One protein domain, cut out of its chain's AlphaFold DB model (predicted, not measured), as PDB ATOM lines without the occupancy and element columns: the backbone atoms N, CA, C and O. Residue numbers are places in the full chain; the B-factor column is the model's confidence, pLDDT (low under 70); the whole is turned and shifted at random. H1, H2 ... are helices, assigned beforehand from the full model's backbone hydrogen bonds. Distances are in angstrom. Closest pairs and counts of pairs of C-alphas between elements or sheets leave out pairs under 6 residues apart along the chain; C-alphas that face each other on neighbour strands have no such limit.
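AT A GLANCE: This is residues 219 to 382 of the 383 residues of an uncharacterized protein of Candidatus Magasanikbacteria bacterium GW2011_GWA2_56_11 (UniProt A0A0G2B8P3). Six shorter helices, H1 to H6, pack mostly crosswise into a body, and the long helix H7 starts on that body beside H5 and runs out of it as an arm, its residues 367 to 380 sticking out. H1, H2, H3 and H4 make the part of the body away from this arm, H5 and H6 the part where it starts; residues 222 to 229 of the opening tail and the turn of residues 248 to 254, of which 248 to 250 belong to H1, stick out too. The printed part has 164 residues, with seven named helices in the order H1 to H7 and no named strand; its class is all helix. It is only just loose, close to compact, with a radius of gyration of the C-alphas of 18.6 A and spans of 62 by 42 by 32 A.

IN THESE COORDINATES: After residues 219 to 234, which hold no named element, H1 takes residues 235 to 250, beginning at C-alpha 235 (153.876, 299.144, 211.511) and measuring 22.2 A. H2 is residues 260 to 272, 18.5 A, and H3 residues 278 to 288, 16.0 A. H4 is residues 302 to 315, 19.9 A, H5 residues 319 to 330, 16.5 A, and H6 residues 338 to 349, 16.5 A. H7, residues 354 to 380, measures 39.0 A and ends at C-alpha 380 (172.744, 268.141, 213.660).

HOW THE PARTS SIT: H1 touches H2, about perpendicular at 86 degrees, with the closest C-alphas, Ala 240 and Arg 263, 4.6 A apart. H2 touches H3 with its residues 267 to 272 alone, closest at the C-alphas of Ser 270 and Gly 279, 4.2 A. H3 and H4 are a hairpin at a steep tilt of 41 degrees, opposite ways, closest at the C-alphas of Ala 286 and Trp 304, 4.6 A. H5 touches H6 at a steep tilt of 50 degrees, opposite ways; the C-alphas of Val 327 and Gly 339 are closest, 3.9 A. H6 also touches H2, the same way at 33 degrees, a tilt only just shallow, closest at the C-alphas of Leu 265 and Ile 344, 5.8 A. H7 touches H5 with residues 355 to 362 alone, closest at the C-alphas of Phe 326 and Leu 358, 6.3 A. Every O i to N i+4 pair is within hydrogen-bond range in H1, H2, H4, H5, H6 and H7; in H3, 5 of 7 are.

THE WHOLE: The C-alphas of Gln 251 and Thr 382 are farthest apart, 63.4 A. The printed part has no cut. The link from H3 to H4, 13 residues, is long. pLDDT is under 70 at residues 219 to 231, 253 to 256, 276 and 381 to 382.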
ATOM      1  N   ALA A 219     146.445 281.627 212.478       38.12
ATOM      2  CA  ALA A 219     145.912 280.596 213.365       38.12
ATOM      3  C   ALA A 219     146.901 279.432 213.629       38.12
ATOM      4  O   ALA A 219     146.626 278.578 214.469       38.12
ATOM      5  N   SER A 220     148.030 279.370 212.910       38.94
ATOM      6  CA  SER A 220     149.118 278.406 213.102       38.94
ATOM      7  C   SER A 220     150.299 278.924 213.935       38.94
ATOM      8  O   SER A 220     151.051 278.093 214.437       38.94
ATOM      9  N   ASP A 221     150.480 280.242 214.102       41.34
ATOM     10  CA  ASP A 221     151.630 280.775 214.858       41.34
ATOM     11  C   ASP A 221     151.321 280.946 216.349       41.34
ATOM     12  O   ASP A 221     152.221 280.765 217.165       41.34
ATOM     13  N   GLU A 222     150.058 281.188 216.723       40.22
ATOM     14  CA  GLU A 222     149.636 281.338 218.130       40.22
ATOM     15  C   GLU A 222     149.920 280.098 218.996       40.22
ATOM     16  O   GLU A 222     150.052 280.211 220.213       40.22
ATOM     17  N   LEU A 223     150.022 278.910 218.386       39.47
ATOM     18  CA  LEU A 223     150.269 277.651 219.098       39.47
ATOM     19  C   LEU A 223     151.758 277.339 219.314       39.47
ATOM     20  O   LEU A 223     152.074 276.583 220.227       39.47
ATOM     21  N   ASN A 224     152.665 277.900 218.506       37.03
ATOM     22  CA  ASN A 224     154.083 277.502 218.495       37.03
ATOM     23  C   ASN A 224     155.050 278.636 218.844       37.03
ATOM     24  O   ASN A 224     156.188 278.384 219.248       37.03
ATOM     25  N   HIS A 225     154.626 279.887 218.703       39.56
ATOM     26  CA  HIS A 225     155.461 281.048 218.950       39.56
ATOM     27  C   HIS A 225     154.648 282.015 219.796       39.56
ATOM     28  O   HIS A 225     153.594 282.469 219.368       39.56
ATOM     29  N   GLY A 226     155.103 282.257 221.028       39.31
ATOM     30  CA  GLY A 226     154.381 283.059 222.011       39.31
ATOM     31  C   GLY A 226     153.848 284.396 221.466       39.31
ATOM     32  O   GLY A 226     154.288 284.886 220.425       39.31
ATOM     33  N   PRO A 227     152.899 285.011 222.185       38.22
ATOM     34  CA  PRO A 227     152.199 286.195 221.718       38.22
ATOM     35  C   PRO A 227     153.198 287.345 221.588       38.22
ATOM     36  O   PRO A 227     153.684 287.816 222.612       38.22
ATOM     37  N   ARG A 228     153.543 287.745 220.355       46.06
ATOM     38  CA  ARG A 228     153.779 289.134 219.895       46.06
ATOM     39  C   ARG A 228     154.568 289.191 218.566       46.06
ATOM     40  O   ARG A 228     155.424 288.364 218.264       46.06
ATOM     41  N   SER A 229     154.211 290.213 217.787       47.34
ATOM     42  CA  SER A 229     154.917 290.899 216.685       47.34
ATOM     43  C   SER A 229     155.119 290.282 215.290       47.34
ATOM     44  O   SER A 229     155.213 291.060 214.341       47.34
ATOM     45  N   LYS A 230     155.138 288.963 215.057       52.09
ATOM     46  CA  LYS A 230     155.698 288.479 213.765       52.09
ATOM     47  C   LYS A 230     154.871 288.691 212.484       52.09
ATOM     48  O   LYS A 230     155.435 288.560 211.404       52.09
ATOM     49  N   ASN A 231     153.595 289.080 212.561       62.47
ATOM     50  CA  ASN A 231     152.752 289.279 211.367       62.47
ATOM     51  C   ASN A 231     152.102 290.670 211.262       62.47
ATOM     52  O   ASN A 231     151.101 290.826 210.557       62.47
ATOM     53  N   ILE A 232     152.665 291.688 211.923       76.56
ATOM     54  CA  ILE A 232     152.234 293.077 211.711       76.56
ATOM     55  C   ILE A 232     152.942 293.620 210.466       76.56
ATOM     56  O   ILE A 232     154.170 293.660 210.385       76.56
ATOM     57  N   ARG A 233     152.166 294.026 209.461       88.00
ATOM     58  CA  ARG A 233     152.680 294.647 208.233       88.00
ATOM     59  C   ARG A 233     152.483 296.150 208.307       88.00
ATOM     60  O   ARG A 233     151.421 296.595 208.733       88.00
ATOM     61  N   PHE A 234     153.472 296.902 207.833       93.25
ATOM     62  CA  PHE A 234     153.444 298.363 207.748       93.25
ATOM     63  C   PHE A 234     153.335 299.081 209.098       93.25
ATOM     64  O   PHE A 234     152.832 300.198 209.134       93.25
ATOM     65  N   ARG A 235     153.830 298.480 210.194       91.50
ATOM     66  CA  ARG A 235     153.876 299.144 211.511       91.50
ATOM     67  C   ARG A 235     154.566 300.504 211.418       91.50
ATOM     68  O   ARG A 235     153.959 301.499 211.769       91.50
ATOM     69  N   TRP A 236     155.771 300.554 210.844       94.56
ATOM     70  CA  TRP A 236     156.539 301.797 210.681       94.56
ATOM     71  C   TRP A 236     155.741 302.906 209.971       94.56
ATOM     72  O   TRP A 236     155.851 304.076 210.315       94.56
ATOM     73  N   LEU A 237     154.924 302.539 208.978       96.12
ATOM     74  CA  LEU A 237     154.121 303.489 208.212       96.12
ATOM     75  C   LEU A 237     152.906 303.961 209.013       96.12
ATOM     76  O   LEU A 237     152.513 305.118 208.894       96.12
ATOM     77  N   ASP A 238     152.314 303.065 209.803       95.25
ATOM     78  CA  ASP A 238     151.230 303.392 210.722       95.25
ATOM     79  C   ASP A 238     151.712 304.390 211.778       95.25
ATOM     80  O   ASP A 238     151.135 305.467 211.866       95.25
ATOM     81  N   GLU A 239     152.833 304.109 212.454       93.56
ATOM     82  CA  GLU A 239     153.435 305.015 213.447       93.56
ATOM     83  C   GLU A 239     153.832 306.366 212.836       93.56
ATOM     84  O   GLU A 239     153.549 307.422 213.403       93.56
ATOM     85  N   ALA A 240     154.426 306.363 211.631       95.62
ATOM     86  CA  ALA A 240     154.770 307.595 210.919       95.62
ATOM     87  C   ALA A 240     153.551 308.495 210.703       95.62
ATOM     88  O   ALA A 240     153.630 309.712 210.887       95.62
ATOM     89  N   MET A 241     152.434 307.902 210.280       95.94
ATOM     90  CA  MET A 241     151.185 308.620 210.057       95.94
ATOM     91  C   MET A 241     150.589 309.101 211.377       95.94
ATOM     92  O   MET A 241     150.267 310.286 211.487       95.94
ATOM     93  N   THR A 242     150.499 308.222 212.378       95.19
ATOM     94  CA  THR A 242     149.963 308.544 213.704       95.19
ATOM     95  C   THR A 242     150.690 309.732 214.315       95.19
ATOM     96  O   THR A 242     150.075 310.750 214.632       95.19
ATOM     97  N   GLU A 243     152.016 309.655 214.384       94.25
ATOM     98  CA  GLU A 243     152.846 310.682 215.001       94.25
ATOM     99  C   GLU A 243     152.839 311.992 214.198       94.25
ATOM    100  O   GLU A 243     152.873 313.084 214.771       94.25
ATOM    101  N   SER A 244     152.751 311.918 212.862       92.38
ATOM    102  CA  SER A 244     152.615 313.118 212.021       92.38
ATOM    103  C   SER A 244     151.321 313.877 212.330       92.38
ATOM    104  O   SER A 244     151.350 315.101 212.470       92.38
ATOM    105  N   PHE A 245     150.200 313.166 212.489       92.88
ATOM    106  CA  PHE A 245     148.920 313.773 212.860       92.88
ATOM    107  C   PHE A 245     148.897 314.248 214.311       92.88
ATOM    108  O   PHE A 245     148.442 315.362 214.569       92.88
ATOM    109  N   ALA A 246     149.422 313.457 215.247       93.00
ATOM    110  CA  ALA A 246     149.454 313.810 216.663       93.00
ATOM    111  C   ALA A 246     150.171 315.147 216.888       93.00
ATOM    112  O   ALA A 246     149.617 316.049 217.524       93.00
ATOM    113  N   ARG A 247     151.349 315.330 216.274       90.00
ATOM    114  CA  ARG A 247     152.090 316.602 216.338       90.00
ATOM    115  C   ARG A 247     151.352 317.758 215.699       90.00
ATOM    116  O   ARG A 247     151.324 318.878 216.207       90.00
ATOM    117  N   PHE A 248     150.735 317.488 214.560       88.44
ATOM    118  CA  PHE A 248     149.967 318.487 213.845       88.44
ATOM    119  C   PHE A 248     148.773 319.006 214.660       88.44
ATOM    120  O   PHE A 248     148.525 320.213 214.694       88.44
ATOM    121  N   ILE A 249     148.077 318.109 215.361       90.12
ATOM    122  CA  ILE A 249     146.949 318.417 216.248       90.12
ATOM    123  C   ILE A 249     147.410 319.207 217.474       90.12
ATOM    124  O   ILE A 249     146.804 320.213 217.845       90.12
ATOM    125  N   ARG A 250     148.503 318.768 218.096       89.25
ATOM    126  CA  ARG A 250     149.095 319.408 219.276       89.25
ATOM    127  C   ARG A 250     149.749 320.756 218.977       89.25
ATOM    128  O   ARG A 250     149.920 321.543 219.905       89.25
ATOM    129  N   GLN A 251     150.079 321.021 217.712       84.00
ATOM    130  CA  GLN A 251     150.858 322.181 217.259       84.00
ATOM    131  C   GLN A 251     152.249 322.256 217.909       84.00
ATOM    132  O   GLN A 251     152.877 323.314 217.952       84.00
ATOM    133  N   ASP A 252     152.757 321.127 218.400       74.31
ATOM    134  CA  ASP A 252     154.082 321.001 218.985       74.31
ATOM    135  C   ASP A 252     155.086 320.616 217.891       74.31
ATOM    136  O   ASP A 252     155.540 319.485 217.715       74.31
ATOM    137  N   TYR A 253     155.489 321.628 217.131       59.88
ATOM    138  CA  TYR A 253     156.558 321.474 216.145       59.88
ATOM    139  C   TYR A 253     157.953 321.360 216.780       59.88
ATOM    140  O   TYR A 253     158.938 321.278 216.049       59.88
ATOM    141  N   GLY A 254     158.053 321.303 218.116       54.25
ATOM    142  CA  GLY A 254     159.280 320.892 218.798       54.25
ATOM    143  C   GLY A 254     159.760 319.549 218.244       54.25
ATOM    144  O   GLY A 254     158.946 318.686 217.908       54.25
ATOM    145  N   PHE A 255     161.072 319.393 218.062       44.41
ATOM    146  CA  PHE A 255     161.676 318.143 217.599       44.41
ATOM    147  C   PHE A 255     161.549 317.086 218.703       44.41
ATOM    148  O   PHE A 255     162.450 316.887 219.504       44.41
ATOM    149  N   SER A 256     160.385 316.447 218.788       63.66
ATOM    150  CA  SER A 256     160.293 315.110 219.356       63.66
ATOM    151  C   SER A 256     160.928 314.159 218.341       63.66
ATOM    152  O   SER A 256     160.433 314.046 217.209       63.66
ATOM    153  N   ASP A 257     162.026 313.513 218.736       70.75
ATOM    154  CA  ASP A 257     162.747 312.514 217.932       70.75
ATOM    155  C   ASP A 257     161.942 311.215 217.746       70.75
ATOM    156  O   ASP A 257     162.349 310.323 217.005       70.75
ATOM    157  N   VAL A 258     160.758 311.124 218.361       83.50
ATOM    158  CA  VAL A 258     159.845 309.985 218.237       83.50
ATOM    159  C   VAL A 258     159.470 309.764 216.767       83.50
ATOM    160  O   VAL A 258     158.975 310.673 216.087       83.50
ATOM    161  N   TYR A 259     159.756 308.555 216.277       89.25
ATOM    162  CA  TYR A 259     159.556 308.110 214.893       89.25
ATOM    163  C   TYR A 259     160.121 309.080 213.839       89.25
ATOM    164  O   TYR A 259     159.501 309.352 212.801       89.25
ATOM    165  N   LEU A 260     161.266 309.714 214.121       92.56
ATOM    166  CA  LEU A 260     161.870 310.697 213.220       92.56
ATOM    167  C   LEU A 260     162.145 310.103 211.833       92.56
ATOM    168  O   LEU A 260     161.752 310.700 210.826       92.56
ATOM    169  N   HIS A 261     162.770 308.928 211.780       95.44
ATOM    170  CA  HIS A 261     163.165 308.297 210.527       95.44
ATOM    171  C   HIS A 261     161.959 307.753 209.753       95.44
ATOM    172  O   HIS A 261     161.868 307.947 208.543       95.44
ATOM    173  N   GLU A 262     160.972 307.159 210.423       96.00
ATOM    174  CA  GLU A 262     159.741 306.676 209.794       96.00
ATOM    175  C   GLU A 262     158.963 307.819 209.136       96.00
ATOM    176  O   GLU A 262     158.533 307.711 207.984       96.00
ATOM    177  N   ARG A 263     158.828 308.954 209.836       94.56
ATOM    178  CA  ARG A 263     158.188 310.157 209.282       94.56
ATOM    179  C   ARG A 263     158.981 310.748 208.130       94.56
ATOM    180  O   ARG A 263     158.386 311.223 207.161       94.56
ATOM    181  N   TYR A 264     160.309 310.719 208.200       95.62
ATOM    182  CA  TYR A 264     161.138 311.187 207.097       95.62
ATOM    183  C   TYR A 264     160.984 310.296 205.857       95.62
ATOM    184  O   TYR A 264     160.777 310.803 204.751       95.62
ATOM    185  N   LEU A 265     160.959 308.974 206.042       97.19
ATOM    186  CA  LEU A 265     160.672 308.019 204.976       97.19
ATOM    187  C   LEU A 265     159.281 308.262 204.361       97.19
ATOM    188  O   LEU A 265     159.155 308.339 203.136       97.19
ATOM    189  N   LEU A 266     158.247 308.471 205.183       96.56
ATOM    190  CA  LEU A 266     156.905 308.857 204.723       96.56
ATOM    191  C   LEU A 266     156.927 310.152 203.893       96.56
ATOM    192  O   LEU A 266     156.268 310.233 202.848       96.56
ATOM    193  N   LEU A 267     157.691 311.162 204.317       95.06
ATOM    194  CA  LEU A 267     157.828 312.426 203.594       95.06
ATOM    195  C   LEU A 267     158.481 312.230 202.217       95.06
ATOM    196  O   LEU A 267     158.003 312.803 201.235       95.06
ATOM    197  N   LEU A 268     159.540 311.419 202.116       95.88
ATOM    198  CA  LEU A 268     160.208 311.103 200.844       95.88
ATOM    199  C   LEU A 268     159.277 310.362 199.876       95.88
ATOM    200  O   LEU A 268     159.207 310.699 198.688       95.88
ATOM    201  N   LEU A 269     158.508 309.396 200.385       96.25
ATOM    202  CA  LEU A 269     157.495 308.690 199.598       96.25
ATOM    203  C   LEU A 269     156.397 309.644 199.123       96.25
ATOM    204  O   LEU A 269     156.043 309.643 197.945       96.25
ATOM    205  N   SER A 270     155.902 310.505 200.012       95.19
ATOM    206  CA  SER A 270     154.884 311.503 199.685       95.19
ATOM    207  C   SER A 270     155.372 312.473 198.605       95.19
ATOM    208  O   SER A 270     154.685 312.670 197.606       95.19
ATOM    209  N   LYS A 271     156.587 313.023 198.734       94.19
ATOM    210  CA  LYS A 271     157.187 313.904 197.715       94.19
ATOM    211  C   LYS A 271     157.309 313.210 196.358       94.19
ATOM    212  O   LYS A 271     157.038 313.816 195.323       94.19
ATOM    213  N   SER A 272     157.645 311.921 196.367       93.75
ATOM    214  CA  SER A 272     157.789 311.110 195.156       93.75
ATOM    215  C   SER A 272     156.467 310.865 194.411       93.75
ATOM    216  O   SER A 272     156.496 310.606 193.208       93.75
ATOM    217  N   LEU A 273     155.318 310.969 195.093       93.44
ATOM    218  CA  LEU A 273     153.976 310.872 194.500       93.44
ATOM    219  C   LEU A 273     153.424 312.214 193.981       93.44
ATOM    220  O   LEU A 273     152.363 312.238 193.353       93.44
ATOM    221  N   GLY A 274     154.125 313.326 194.218       87.31
ATOM    222  CA  GLY A 274     153.797 314.636 193.660       87.31
ATOM    223  C   GLY A 274     154.143 315.807 194.583       87.31
ATOM    224  O   GLY A 274     154.092 315.702 195.808       87.31
ATOM    225  N   ASN A 275     154.433 316.959 193.974       73.56
ATOM    226  CA  ASN A 275     154.673 318.213 194.691       73.56
ATOM    227  C   ASN A 275     153.375 318.784 195.305       73.56
ATOM    228  O   ASN A 275     152.264 318.473 194.866       73.56
ATOM    229  N   SER A 276     153.531 319.667 196.299       62.41
ATOM    230  CA  SER A 276     152.449 320.487 196.876       62.41
ATOM    231  C   SER A 276     151.363 319.703 197.633       62.41
ATOM    232  O   SER A 276     150.175 319.883 197.381       62.41
ATOM    233  N   GLY A 277     151.751 318.808 198.549       75.06
ATOM    234  CA  GLY A 277     150.823 318.134 199.479       75.06
ATOM    235  C   GLY A 277     149.961 317.017 198.873       75.06
ATOM    236  O   GLY A 277     149.402 316.210 199.609       75.06
ATOM    237  N   LYS A 278     149.909 316.894 197.539       82.62
ATOM    238  CA  LYS A 278     149.139 315.848 196.841       82.62
ATOM    239  C   LYS A 278     149.572 314.426 197.187       82.62
ATOM    240  O   LYS A 278     148.739 313.530 197.197       82.62
ATOM    241  N   GLY A 279     150.863 314.204 197.436       88.00
ATOM    242  CA  GLY A 279     151.353 312.888 197.835       88.00
ATOM    243  C   GLY A 279     150.852 312.476 199.214       88.00
ATOM    244  O   GLY A 279     150.333 311.374 199.369       88.00
ATOM    245  N   LEU A 280     150.941 313.395 200.179       91.75
ATOM    246  CA  LEU A 280     150.489 313.161 201.547       91.75
ATOM    247  C   LEU A 280     148.976 312.908 201.589       91.75
ATOM    248  O   LEU A 280     148.550 311.952 202.226       91.75
ATOM    249  N   PHE A 281     148.192 313.634 200.783       93.06
ATOM    250  CA  PHE A 281     146.750 313.407 200.625       93.06
ATOM    251  C   PHE A 281     146.388 311.929 200.381       93.06
ATOM    252  O   PHE A 281     145.408 311.437 200.944       93.06
ATOM    253  N   TYR A 282     147.161 311.190 199.572       95.06
ATOM    254  CA  TYR A 282     146.881 309.768 199.332       95.06
ATOM    255  C   TYR A 282     147.090 308.909 200.582       95.06
ATOM    256  O   TYR A 282     146.309 307.988 200.813       95.06
ATOM    257  N   PHE A 283     148.120 309.204 201.377       95.94
ATOM    258  CA  PHE A 283     148.380 308.505 202.633       95.94
ATOM    259  C   PHE A 283     147.321 308.840 203.683       95.94
ATOM    260  O   PHE A 283     146.756 307.925 204.273       95.94
ATOM    261  N   GLU A 284     146.995 310.121 203.864       95.06
ATOM    262  CA  GLU A 284     146.011 310.589 204.850       95.06
ATOM    263  C   GLU A 284     144.632 309.972 204.606       95.06
ATOM    264  O   GLU A 284     144.047 309.372 205.506       95.06
ATOM    265  N   ASN A 285     144.131 310.041 203.368       94.81
ATOM    266  CA  ASN A 285     142.823 309.475 203.050       94.81
ATOM    267  C   ASN A 285     142.820 307.947 203.169       94.81
ATOM    268  O   ASN A 285     141.822 307.379 203.590       94.81
ATOM    269  N   ALA A 286     143.918 307.268 202.818       95.31
ATOM    270  CA  ALA A 286     144.007 305.820 202.981       95.31
ATOM    271  C   ALA A 286     144.087 305.394 204.458       95.31
ATOM    272  O   ALA A 286     143.564 304.330 204.797       95.31
ATOM    273  N   TYR A 287     144.725 306.205 205.311       96.00
ATOM    274  CA  TYR A 287     144.901 305.947 206.742       96.00
ATOM    275  C   TYR A 287     143.568 306.028 207.498       96.00
ATOM    276  O   TYR A 287     143.245 305.125 208.263       96.00
ATOM    277  N   PHE A 288     142.739 307.041 207.240       95.06
ATOM    278  CA  PHE A 288     141.438 307.198 207.916       95.06
ATOM    279  C   PHE A 288     140.271 306.467 207.230       95.06
ATOM    280  O   PHE A 288     139.138 306.497 207.699       95.06
ATOM    281  N   GLU A 289     140.515 305.765 206.124       93.25
ATOM    282  CA  GLU A 289     139.456 305.079 205.383       93.25
ATOM    283  C   GLU A 289     138.881 303.874 206.148       93.25
ATOM    284  O   GLU A 289     139.578 302.900 206.437       93.25
ATOM    285  N   HIS A 290     137.573 303.870 206.404       90.44
ATOM    286  CA  HIS A 290     136.881 302.696 206.935       90.44
ATOM    287  C   HIS A 290     136.467 301.721 205.823       90.44
ATOM    288  O   HIS A 290     136.047 302.108 204.731       90.44
ATOM    289  N   TYR A 291     136.555 300.421 206.106       88.00
ATOM    290  CA  TYR A 291     136.028 299.389 205.222       88.00
ATOM    291  C   TYR A 291     134.498 299.410 205.223       88.00
ATOM    292  O   TYR A 291     133.874 299.167 206.253       88.00
ATOM    293  N   ASN A 292     133.893 299.627 204.056       85.25
ATOM    294  CA  ASN A 292     132.450 299.504 203.870       85.25
ATOM    295  C   ASN A 292     132.105 298.146 203.219       85.25
ATOM    296  O   ASN A 292     132.258 298.015 202.000       85.25
ATOM    297  N   PRO A 293     131.615 297.137 203.969       81.50
ATOM    298  CA  PRO A 293     131.272 295.825 203.408       81.50
ATOM    299  C   PRO A 293     130.100 295.881 202.417       81.50
ATOM    300  O   PRO A 293     130.038 295.080 201.482       81.50
ATOM    301  N   HIS A 294     129.186 296.836 202.597       83.62
ATOM    302  CA  HIS A 294     127.992 297.006 201.767       83.62
ATOM    303  C   HIS A 294     128.259 297.831 200.501       83.62
ATOM    304  O   HIS A 294     127.425 297.865 199.598       83.62
ATOM    305  N   GLY A 295     129.428 298.471 200.408       84.31
ATOM    306  CA  GLY A 295     129.874 299.171 199.209       84.31
ATOM    307  C   GLY A 295     130.157 298.217 198.047       84.31
ATOM    308  O   GLY A 295     130.454 297.028 198.240       84.31
ATOM    309  N   ARG A 296     130.111 298.755 196.822       89.00
ATOM    310  CA  ARG A 296     130.537 298.024 195.621       89.00
ATOM    311  C   ARG A 296     132.009 297.618 195.751       89.00
ATOM    312  O   ARG A 296     132.771 298.385 196.340       89.00
ATOM    313  N   PRO A 297     132.435 296.446 195.243       84.12
ATOM    314  CA  PRO A 297     133.797 295.942 195.424       84.12
ATOM    315  C   PRO A 297     134.903 296.956 195.120       84.12
ATOM    316  O   PRO A 297     135.895 296.995 195.845       84.12
ATOM    317  N   GLU A 298     134.737 297.782 194.091       85.44
ATOM    318  CA  GLU A 298     135.631 298.868 193.687       85.44
ATOM    319  C   GLU A 298     135.750 299.977 194.743       85.44
ATOM    320  O   GLU A 298     136.863 300.427 195.015       85.44
ATOM    321  N   ASP A 299     134.647 300.314 195.410       87.12
ATOM    322  CA  ASP A 299     134.553 301.365 196.428       87.12
ATOM    323  C   ASP A 299     135.002 300.886 197.818       87.12
ATOM    324  O   ASP A 299     135.273 301.696 198.703       87.12
ATOM    325  N   ARG A 300     135.133 299.568 198.024       87.56
ATOM    326  CA  ARG A 300     135.720 299.011 199.252       87.56
ATOM    327  C   ARG A 300     137.205 299.369 199.311       87.56
ATOM    328  O   ARG A 300     137.973 298.875 198.486       87.56
ATOM    329  N   LEU A 301     137.618 300.173 200.291       89.50
ATOM    330  CA  LEU A 301     139.000 300.660 200.442       89.50
ATOM    331  C   LEU A 301     139.524 301.404 199.199       89.50
ATOM    332  O   LEU A 301     140.607 301.113 198.677       89.50
ATOM    333  N   LYS A 302     138.709 302.314 198.670       92.75
ATOM    334  CA  LYS A 302     139.007 303.138 197.499       92.75
ATOM    335  C   LYS A 302     140.345 303.872 197.629       92.75
ATOM    336  O   LYS A 302     141.173 303.775 196.722       92.75
ATOM    337  N   TYR A 303     140.578 304.594 198.719       94.69
ATOM    338  CA  TYR A 303     141.778 305.416 198.887       94.69
ATOM    339  C   TYR A 303     143.035 304.570 199.071       94.69
ATOM    340  O   TYR A 303     144.065 304.874 198.468       94.69
ATOM    341  N   TRP A 304     142.945 303.447 199.780       93.75
ATOM    342  CA  TRP A 304     144.034 302.471 199.849       93.75
ATOM    343  C   TRP A 304     144.413 301.896 198.477       93.75
ATOM    344  O   TRP A 304     145.596 301.734 198.164       93.75
ATOM    345  N   LYS A 305     143.426 301.592 197.626       93.06
ATOM    346  CA  LYS A 305     143.685 301.134 196.251       93.06
ATOM    347  C   LYS A 305     144.329 302.230 195.407       93.06
ATOM    348  O   LYS A 305     145.270 301.939 194.672       93.06
ATOM    349  N   ILE A 306     143.868 303.476 195.538       95.38
ATOM    350  CA  ILE A 306     144.461 304.632 194.851       95.38
ATOM    351  C   ILE A 306     145.923 304.811 195.276       95.38
ATOM    352  O   ILE A 306     146.792 304.895 194.408       95.38
ATOM    353  N   LEU A 307     146.213 304.796 196.581       96.12
ATOM    354  CA  LEU A 307     147.574 304.893 197.111       96.12
ATOM    355  C   LEU A 307     148.476 303.792 196.533       96.12
ATOM    356  O   LEU A 307     149.539 304.084 195.984       96.12
ATOM    357  N   ASN A 308     148.035 302.532 196.580       94.75
ATOM    358  CA  ASN A 308     148.803 301.414 196.023       94.75
ATOM    359  C   ASN A 308     149.010 301.526 194.514       94.75
ATOM    360  O   ASN A 308     150.093 301.201 194.023       94.75
ATOM    361  N   SER A 309     148.000 301.986 193.773       96.06
ATOM    362  CA  SER A 309     148.121 302.227 192.336       96.06
ATOM    363  C   SER A 309     149.172 303.296 192.053       96.06
ATOM    364  O   SER A 309     149.988 303.108 191.158       96.06
ATOM    365  N   LYS A 310     149.194 304.386 192.828       96.75
ATOM    366  CA  LYS A 310     150.161 305.477 192.658       96.75
ATOM    367  C   LYS A 310     151.583 305.063 193.006       96.75
ATOM    368  O   LYS A 310     152.506 305.359 192.253       96.75
ATOM    369  N   LEU A 311     151.761 304.305 194.085       96.19
ATOM    370  CA  LEU A 311     153.056 303.714 194.421       96.19
ATOM    371  C   LEU A 311     153.510 302.700 193.363       96.19
ATOM    372  O   LEU A 311     154.691 302.653 193.036       96.19
ATOM    373  N   THR A 312     152.582 301.927 192.794       95.75
ATOM    374  CA  THR A 312     152.887 300.967 191.722       95.75
ATOM    375  C   THR A 312     153.288 301.660 190.426       95.75
ATOM    376  O   THR A 312     154.238 301.237 189.780       95.75
ATOM    377  N   GLU A 313     152.594 302.733 190.055       96.19
ATOM    378  CA  GLU A 313     152.937 303.566 188.901       96.19
ATOM    379  C   GLU A 313     154.336 304.185 189.063       96.19
ATOM    380  O   GLU A 313     155.116 304.193 188.115       96.19
ATOM    381  N   LYS A 314     154.674 304.655 190.273       96.25
ATOM    382  CA  LYS A 314     155.939 305.350 190.548       96.25
ATOM    383  C   LYS A 314     157.143 304.421 190.725       96.25
ATOM    384  O   LYS A 314     158.220 304.737 190.232       96.25
ATOM    385  N   PHE A 315     156.978 303.321 191.453       96.50
ATOM    386  CA  PHE A 315     158.081 302.458 191.893       96.50
ATOM    387  C   PHE A 315     157.945 301.006 191.415       96.50
ATOM    388  O   PHE A 315     158.781 300.161 191.721       96.50
ATOM    389  N   GLY A 316     156.888 300.676 190.681       95.75
ATOM    390  CA  GLY A 316     156.630 299.323 190.213       95.75
ATOM    391  C   GLY A 316     155.819 298.455 191.187       95.75
ATOM    392  O   GLY A 316     155.494 298.838 192.318       95.75
ATOM    393  N   PRO A 317     155.434 297.252 190.736       95.38
ATOM    394  CA  PRO A 317     154.465 296.414 191.426       95.38
ATOM    395  C   PRO A 317     154.954 295.969 192.803       95.38
ATOM    396  O   PRO A 317     156.104 295.575 192.990       95.38
ATOM    397  N   ARG A 318     154.023 295.951 193.766       94.25
ATOM    398  CA  ARG A 318     154.253 295.490 195.148       94.25
ATOM    399  C   ARG A 318     155.325 296.287 195.903       94.25
ATOM    400  O   ARG A 318     155.815 295.788 196.916       94.25
ATOM    401  N   PHE A 319     155.664 297.497 195.454       96.75
ATOM    402  CA  PHE A 319     156.710 298.321 196.061       96.75
ATOM    403  C   PHE A 319     156.568 298.433 197.583       96.75
ATOM    404  O   PHE A 319     157.479 298.030 198.300       96.75
ATOM    405  N   LEU A 320     155.402 298.863 198.079       95.56
ATOM    406  CA  LEU A 320     155.192 299.071 199.514       95.56
ATOM    407  C   LEU A 320     155.413 297.781 200.319       95.56
ATOM    408  O   LEU A 320     156.090 297.788 201.341       95.56
ATOM    409  N   VAL A 321     154.916 296.646 199.812       93.94
ATOM    410  CA  VAL A 321     155.104 295.317 200.421       93.94
ATOM    411  C   VAL A 321     156.580 294.928 200.486       93.94
ATOM    412  O   VAL A 321     156.991 294.304 201.460       93.94
ATOM    413  N   ASN A 322     157.358 295.234 199.448       96.38
ATOM    414  CA  ASN A 322     158.788 294.934 199.423       96.38
ATOM    415  C   ASN A 322     159.562 295.875 200.351       96.38
ATOM    416  O   ASN A 322     160.436 295.407 201.068       96.38
ATOM    417  N   LEU A 323     159.203 297.159 200.393       97.44
ATOM    418  CA  LEU A 323     159.799 298.127 201.312       97.44
ATOM    419  C   LEU A 323     159.605 297.702 202.770       97.44
ATOM    420  O   LEU A 323     160.567 297.606 203.516       97.44
ATOM    421  N   ASP A 324     158.381 297.353 203.157       95.81
ATOM    422  CA  ASP A 324     158.071 296.880 204.507       95.81
ATOM    423  C   ASP A 324     158.833 295.601 204.882       95.81
ATOM    424  O   ASP A 324     159.416 295.517 205.959       95.81
ATOM    425  N   LYS A 325     158.920 294.630 203.964       93.19
ATOM    426  CA  LYS A 325     159.743 293.430 204.177       93.19
ATOM    427  C   LYS A 325     161.216 293.762 204.358       93.19
ATOM    428  O   LYS A 325     161.866 293.147 205.189       93.19
ATOM    429  N   PHE A 326     161.744 294.682 203.559       95.44
ATOM    430  CA  PHE A 326     163.131 295.109 203.660       95.44
ATOM    431  C   PHE A 326     163.408 295.802 204.997       95.44
ATOM    432  O   PHE A 326     164.379 295.445 205.661       95.44
ATOM    433  N   VAL A 327     162.523 296.713 205.422       94.94
ATOM    434  CA  VAL A 327     162.605 297.389 206.725       94.94
ATOM    435  C   VAL A 327     162.680 296.361 207.856       94.94
ATOM    436  O   VAL A 327     163.617 296.391 208.646       94.94
ATOM    437  N   GLN A 328     161.759 295.393 207.873       91.19
ATOM    438  CA  GLN A 328     161.730 294.329 208.884       91.19
ATOM    439  C   GLN A 328     162.963 293.416 208.837       91.19
ATOM    440  O   GLN A 328     163.422 292.942 209.868       91.19
ATOM    441  N   LEU A 329     163.494 293.153 207.643       90.56
ATOM    442  CA  LEU A 329     164.622 292.246 207.434       90.56
ATOM    443  C   LEU A 329     165.958 292.833 207.896       90.56
ATOM    444  O   LEU A 329     166.850 292.091 208.296       90.56
ATOM    445  N   LYS A 330     166.111 294.151 207.777       91.94
ATOM    446  CA  LYS A 330     167.323 294.872 208.177       91.94
ATOM    447  C   LYS A 330     167.281 295.331 209.633       91.94
ATOM    448  O   LYS A 330     168.348 295.538 210.199       91.94
ATOM    449  N   ALA A 331     166.093 295.488 210.218       88.81
ATOM    450  CA  ALA A 331     165.939 295.795 211.632       88.81
ATOM    451  C   ALA A 331     166.561 294.685 212.493       88.81
ATOM    452  O   ALA A 331     166.242 293.505 212.344       88.81
ATOM    453  N   THR A 332     167.454 295.068 213.400       84.62
ATOM    454  CA  THR A 332     168.019 294.168 214.411       84.62
ATOM    455  C   THR A 332     167.579 294.617 215.796       84.62
ATOM    456  O   THR A 332     167.039 295.707 215.966       84.62
ATOM    457  N   ARG A 333     167.818 293.779 216.811       76.56
ATOM    458  CA  ARG A 333     167.553 294.156 218.204       76.56
ATOM    459  C   ARG A 333     168.321 295.419 218.607       76.56
ATOM    460  O   ARG A 333     167.756 296.271 219.278       76.56
ATOM    461  N   ASP A 334     169.577 295.522 218.180       82.56
ATOM    462  CA  ASP A 334     170.473 296.619 218.566       82.56
ATOM    463  C   ASP A 334     170.312 297.851 217.665       82.56
ATOM    464  O   ASP A 334     170.754 298.943 218.009       82.56
ATOM    465  N   ASN A 335     169.687 297.684 216.497       86.94
ATOM    466  CA  ASN A 335     169.394 298.767 215.572       86.94
ATOM    467  C   ASN A 335     168.039 298.527 214.879       86.94
ATOM    468  O   ASN A 335     167.994 298.064 213.729       86.94
ATOM    469  N   PRO A 336     166.922 298.820 215.569       85.75
ATOM    470  CA  PRO A 336     165.582 298.605 215.023       85.75
ATOM    471  C   PRO A 336     165.301 299.477 213.787       85.75
ATOM    472  O   PRO A 336     164.497 299.102 212.936       85.75
ATOM    473  N   GLU A 337     166.006 300.600 213.635       91.88
ATOM    474  CA  GLU A 337     165.799 301.573 212.558       91.88
ATOM    475  C   GLU A 337     166.683 301.332 211.323       91.88
ATOM    476  O   GLU A 337     166.497 301.989 210.296       91.88
ATOM    477  N   ALA A 338     167.615 300.372 211.369       94.00
ATOM    478  CA  ALA A 338     168.578 300.111 210.291       94.00
ATOM    479  C   ALA A 338     167.918 299.959 208.911       94.00
ATOM    480  O   ALA A 338     168.422 300.457 207.901       94.00
ATOM    481  N   GLY A 339     166.767 299.284 208.861       94.62
ATOM    482  CA  GLY A 339     166.015 299.107 207.624       94.62
ATOM    483  C   GLY A 339     165.381 300.387 207.089       94.62
ATOM    484  O   GLY A 339     165.354 300.586 205.874       94.62
ATOM    485  N   ILE A 340     164.907 301.265 207.973       97.12
ATOM    486  CA  ILE A 340     164.335 302.566 207.601       97.12
ATOM    487  C   ILE A 340     165.443 303.487 207.095       97.12
ATOM    488  O   ILE A 340     165.315 304.044 206.007       97.12
ATOM    489  N   LEU A 341     166.555 303.584 207.829       97.31
ATOM    490  CA  LEU A 341     167.716 304.397 207.456       97.31
ATOM    491  C   LEU A 341     168.291 303.988 206.096       97.31
ATOM    492  O   LEU A 341     168.509 304.836 205.234       97.31
ATOM    493  N   SER A 342     168.452 302.684 205.859       96.94
ATOM    494  CA  SER A 342     168.935 302.183 204.569       96.94
ATOM    495  C   SER A 342     167.950 302.461 203.424       96.94
ATOM    496  O   SER A 342     168.359 302.772 202.304       96.94
ATOM    497  N   ALA A 343     166.639 302.399 203.688       97.62
ATOM    498  CA  ALA A 343     165.631 302.760 202.693       97.62
ATOM    499  C   ALA A 343     165.631 304.266 202.376       97.62
ATOM    500  O   ALA A 343     165.465 304.630 201.211       97.62
ATOM    501  N   ILE A 344     165.835 305.122 203.384       98.25
ATOM    502  CA  ILE A 344     165.993 306.575 203.225       98.25
ATOM    503  C   ILE A 344     167.194 306.873 202.333       98.25
ATOM    504  O   ILE A 344     167.021 307.493 201.286       98.25
ATOM    505  N   GLU A 345     168.374 306.360 202.693       97.75
ATOM    506  CA  GLU A 345     169.609 306.561 201.926       97.75
ATOM    507  C   GLU A 345     169.404 306.169 200.459       97.75
ATOM    508  O   GLU A 345     169.775 306.904 199.537       97.75
ATOM    509  N   LYS A 346     168.745 305.028 200.216       97.25
ATOM    510  CA  LYS A 346     168.492 304.565 198.854       97.25
ATOM    511  C   LYS A 346     167.491 305.443 198.102       97.25
ATOM    512  O   LYS A 346     167.712 305.702 196.923       97.25
ATOM    513  N   LEU A 347     166.416 305.908 198.745       96.31
ATOM    514  CA  LEU A 347     165.459 306.835 198.124       96.31
ATOM    515  C   LEU A 347     166.097 308.179 197.769       96.31
ATOM    516  O   LEU A 347     165.721 308.772 196.762       96.31
ATOM    517  N   GLU A 348     167.022 308.669 198.588       96.50
ATOM    518  CA  GLU A 348     167.689 309.951 198.353       96.50
ATOM    519  C   GLU A 348     168.731 309.866 197.238       96.50
ATOM    520  O   GLU A 348     168.846 310.785 196.427       96.50
ATOM    521  N   THR A 349     169.477 308.763 197.182       97.12
ATOM    522  CA  THR A 349     170.587 308.593 196.232       97.12
ATOM    523  C   THR A 349     170.158 308.015 194.885       97.12
ATOM    524  O   THR A 349     170.729 308.372 193.859       97.12
ATOM    525  N   ASP A 350     169.168 307.121 194.868       96.38
ATOM    526  CA  ASP A 350     168.710 306.407 193.672       96.38
ATOM    527  C   ASP A 350     167.219 306.019 193.789       96.38
ATOM    528  O   ASP A 350     166.864 304.842 193.972       96.38
ATOM    529  N   PRO A 351     166.311 307.009 193.688       93.88
ATOM    530  CA  PRO A 351     164.871 306.785 193.810       93.88
ATOM    531  C   PRO A 351     164.288 305.923 192.684       93.88
ATOM    532  O   PRO A 351     163.227 305.329 192.867       93.88
ATOM    533  N   GLU A 352     164.938 305.853 191.519       94.19
ATOM    534  CA  GLU A 352     164.477 305.040 190.385       94.19
ATOM    535  C   GLU A 352     164.881 303.567 190.550       94.19
ATOM    536  O   GLU A 352     164.094 302.666 190.251       94.19
ATOM    537  N   GLY A 353     166.073 303.301 191.096       95.50
ATOM    538  CA  GLY A 353     166.592 301.953 191.322       95.50
ATOM    539  C   GLY A 353     166.132 301.284 192.620       95.50
ATOM    540  O   GLY A 353     166.345 300.078 192.790       95.50
ATOM    541  N   ILE A 354     165.469 302.003 193.537       96.69
ATOM    542  CA  ILE A 354     165.084 301.449 194.845       96.69
ATOM    543  C   ILE A 354     164.267 300.156 194.737       96.69
ATOM    544  O   ILE A 354     164.492 299.208 195.486       96.69
ATOM    545  N   ALA A 355     163.342 300.058 193.787       95.94
ATOM    546  CA  ALA A 355     162.474 298.890 193.690       95.94
ATOM    547  C   ALA A 355     163.226 297.609 193.296       95.94
ATOM    548  O   ALA A 355     162.834 296.513 193.705       95.94
ATOM    549  N   GLU A 356     164.281 297.726 192.487       96.88
ATOM    550  CA  GLU A 356     165.170 296.606 192.155       96.88
ATOM    551  C   GLU A 356     166.100 296.280 193.327       96.88
ATOM    552  O   GLU A 356     166.268 295.109 193.676       96.88
ATOM    553  N   TYR A 357     166.620 297.310 193.997       97.00
ATOM    554  CA  TYR A 357     167.439 297.166 195.197       97.00
ATOM    555  C   TYR A 357     166.716 296.374 196.298       97.00
ATOM    556  O   TYR A 357     167.216 295.340 196.741       97.00
ATOM    557  N   LEU A 358     165.493 296.776 196.665       96.75
ATOM    558  CA  LEU A 358     164.689 296.086 197.682       96.75
ATOM    559  C   LEU A 358     164.460 294.609 197.317       96.75
ATOM    560  O   LEU A 358     164.564 293.724 198.168       96.75
ATOM    561  N   ARG A 359     164.162 294.319 196.042       95.81
ATOM    562  CA  ARG A 359     163.950 292.944 195.554       95.81
ATOM    563  C   ARG A 359     165.220 292.100 195.658       95.81
ATOM    564  O   ARG A 359     165.138 290.945 196.083       95.81
ATOM    565  N   THR A 360     166.363 292.673 195.298       96.44
ATOM    566  CA  THR A 360     167.671 292.013 195.363       96.44
ATOM    567  C   THR A 360     168.052 291.688 196.803       96.44
ATOM    568  O   THR A 360     168.363 290.537 197.105       96.44
ATOM    569  N   GLU A 361     167.919 292.645 197.720       96.19
ATOM    570  CA  GLU A 361     168.253 292.457 199.136       96.19
ATOM    571  C   GLU A 361     167.385 291.383 199.805       96.19
ATOM    572  O   GLU A 361     167.897 290.489 200.487       96.19
ATOM    573  N   ILE A 362     166.075 291.385 199.536       94.31
ATOM    574  CA  ILE A 362     165.163 290.348 200.041       94.31
ATOM    575  C   ILE A 362     165.547 288.965 199.497       94.31
ATOM    576  O   ILE A 362     165.502 287.971 200.228       94.31
ATOM    577  N   LYS A 363     165.917 288.867 198.213       94.62
ATOM    578  CA  LYS A 363     166.338 287.601 197.595       94.62
ATOM    579  C   LYS A 363     167.657 287.094 198.190       94.62
ATOM    580  O   LYS A 363     167.768 285.902 198.489       94.62
ATOM    581  N   ASN A 364     168.629 287.984 198.380       94.00
ATOM    582  CA  ASN A 364     169.938 287.657 198.941       94.00
ATOM    583  C   ASN A 364     169.805 287.123 200.369       94.00
ATOM    584  O   ASN A 364     170.340 286.058 200.674       94.00
ATOM    585  N   SER A 365     169.006 287.789 201.205       89.81
ATOM    586  CA  SER A 365     168.788 287.349 202.584       89.81
ATOM    587  C   SER A 365     168.107 285.981 202.666       89.81
ATOM    588  O   SER A 365     168.576 285.112 203.395       89.81
ATOM    589  N   ARG A 366     167.092 285.709 201.831       88.38
ATOM    590  CA  ARG A 366     166.473 284.368 201.748       88.38
ATOM    591  C   ARG A 366     167.476 283.281 201.376       88.38
ATOM    592  O   ARG A 366     167.436 282.192 201.937       88.38
ATOM    593  N   THR A 367     168.373 283.584 200.440       91.69
ATOM    594  CA  THR A 367     169.423 282.652 200.010       91.69
ATOM    595  C   THR A 367     170.413 282.382 201.145       91.69
ATOM    596  O   THR A 367     170.836 281.245 201.336       91.69
ATOM    597  N   GLN A 368     170.766 283.406 201.922       89.19
ATOM    598  CA  GLN A 368     171.643 283.264 203.081       89.19
ATOM    599  C   GLN A 368     170.985 282.454 204.206       89.19
ATOM    600  O   GLN A 368     171.627 281.559 204.752       89.19
ATOM    601  N   SER A 369     169.707 282.704 204.512       83.81
ATOM    602  CA  SER A 369     168.952 281.922 205.500       83.81
ATOM    603  C   SER A 369     168.828 280.450 205.101       83.81
ATOM    604  O   SER A 369     169.028 279.586 205.948       83.81
ATOM    605  N   ALA A 370     168.570 280.154 203.819       87.19
ATOM    606  CA  ALA A 370     168.508 278.779 203.318       87.19
ATOM    607  C   ALA A 370     169.846 278.044 203.501       87.19
ATOM    608  O   ALA A 370     169.881 276.976 204.103       87.19
ATOM    609  N   LYS A 371     170.961 278.674 203.102       90.25
ATOM    610  CA  LYS A 371     172.312 278.115 203.289       90.25
ATOM    611  C   LYS A 371     172.674 277.887 204.758       90.25
ATOM    612  O   LYS A 371     173.448 276.989 205.068       90.25
ATOM    613  N   MET A 372     172.180 278.732 205.662       86.31
ATOM    614  CA  MET A 372     172.421 278.574 207.096       86.31
ATOM    615  C   MET A 372     171.596 277.423 207.682       86.31
ATOM    616  O   MET A 372     172.120 276.684 208.508       86.31
ATOM    617  N   SER A 373     170.352 277.242 207.224       82.56
ATOM    618  CA  SER A 373     169.511 276.098 207.603       82.56
ATOM    619  C   SER A 373     170.143 274.776 207.168       82.56
ATOM    620  O   SER A 373     170.303 273.892 207.996       82.56
ATOM    621  N   GLU A 374     170.596 274.682 205.911       88.44
ATOM    622  CA  GLU A 374     171.270 273.484 205.386       88.44
ATOM    623  C   GLU A 374     172.510 273.117 206.219       88.44
ATOM    624  O   GLU A 374     172.690 271.962 206.595       88.44
ATOM    625  N   LYS A 375     173.330 274.109 206.596       86.94
ATOM    626  CA  LYS A 375     174.496 273.882 207.468       86.94
ATOM    627  C   LYS A 375     174.128 273.409 208.875       86.94
ATOM    628  O   LYS A 375     174.882 272.643 209.466       86.94
ATOM    629  N   LEU A 376     173.024 273.894 209.443       81.12
ATOM    630  CA  LEU A 376     172.569 273.458 210.768       81.12
ATOM    631  C   LEU A 376     172.064 272.012 210.730       81.12
ATOM    632  O   LEU A 376     172.361 271.254 211.652       81.12
ATOM    633  N   ASP A 377     171.380 271.624 209.653       82.81
ATOM    634  CA  ASP A 377     170.926 270.247 209.442       82.81
ATOM    635  C   ASP A 377     172.116 269.286 209.263       82.81
ATOM    636  O   ASP A 377     172.120 268.195 209.833       82.81
ATOM    637  N   GLU A 378     173.170 269.706 208.550       82.56
ATOM    638  CA  GLU A 378     174.415 268.935 208.419       82.56
ATOM    639  C   GLU A 378     175.120 268.723 209.769       82.56
ATOM    640  O   GLU A 378     175.540 267.607 210.073       82.56
ATOM    641  N   VAL A 379     175.217 269.763 210.606       81.19
ATOM    642  CA  VAL A 379     175.841 269.660 211.938       81.19
ATOM    643  C   VAL A 379     174.998 268.787 212.874       81.19
ATOM    644  O   VAL A 379     175.552 267.942 213.579       81.19
ATOM    645  N   GLY A 380     173.671 268.934 212.850       71.50
ATOM    646  CA  GLY A 380     172.744 268.141 213.660       71.50
ATOM    647  C   GLY A 380     172.672 266.663 213.267       71.50
ATOM    648  O   GLY A 380     172.382 265.833 214.118       71.50
ATOM    649  N   ALA A 381     172.976 266.313 212.014       59.47
ATOM    650  CA  ALA A 381     173.069 264.922 211.566       59.47
ATOM    651  C   ALA A 381     174.391 264.230 211.962       59.47
ATOM    652  O   ALA A 381     174.501 263.009 211.843       59.47
ATOM    653  N   THR A 382     175.399 264.995 212.401       61.50
ATOM    654  CA  THR A 382     176.722 264.479 212.812       61.50
ATOM    655  C   THR A 382     176.927 264.373 214.327       61.50
ATOM    656  O   THR A 382     177.968 263.868 214.751       61.50
TER     657      THR A 382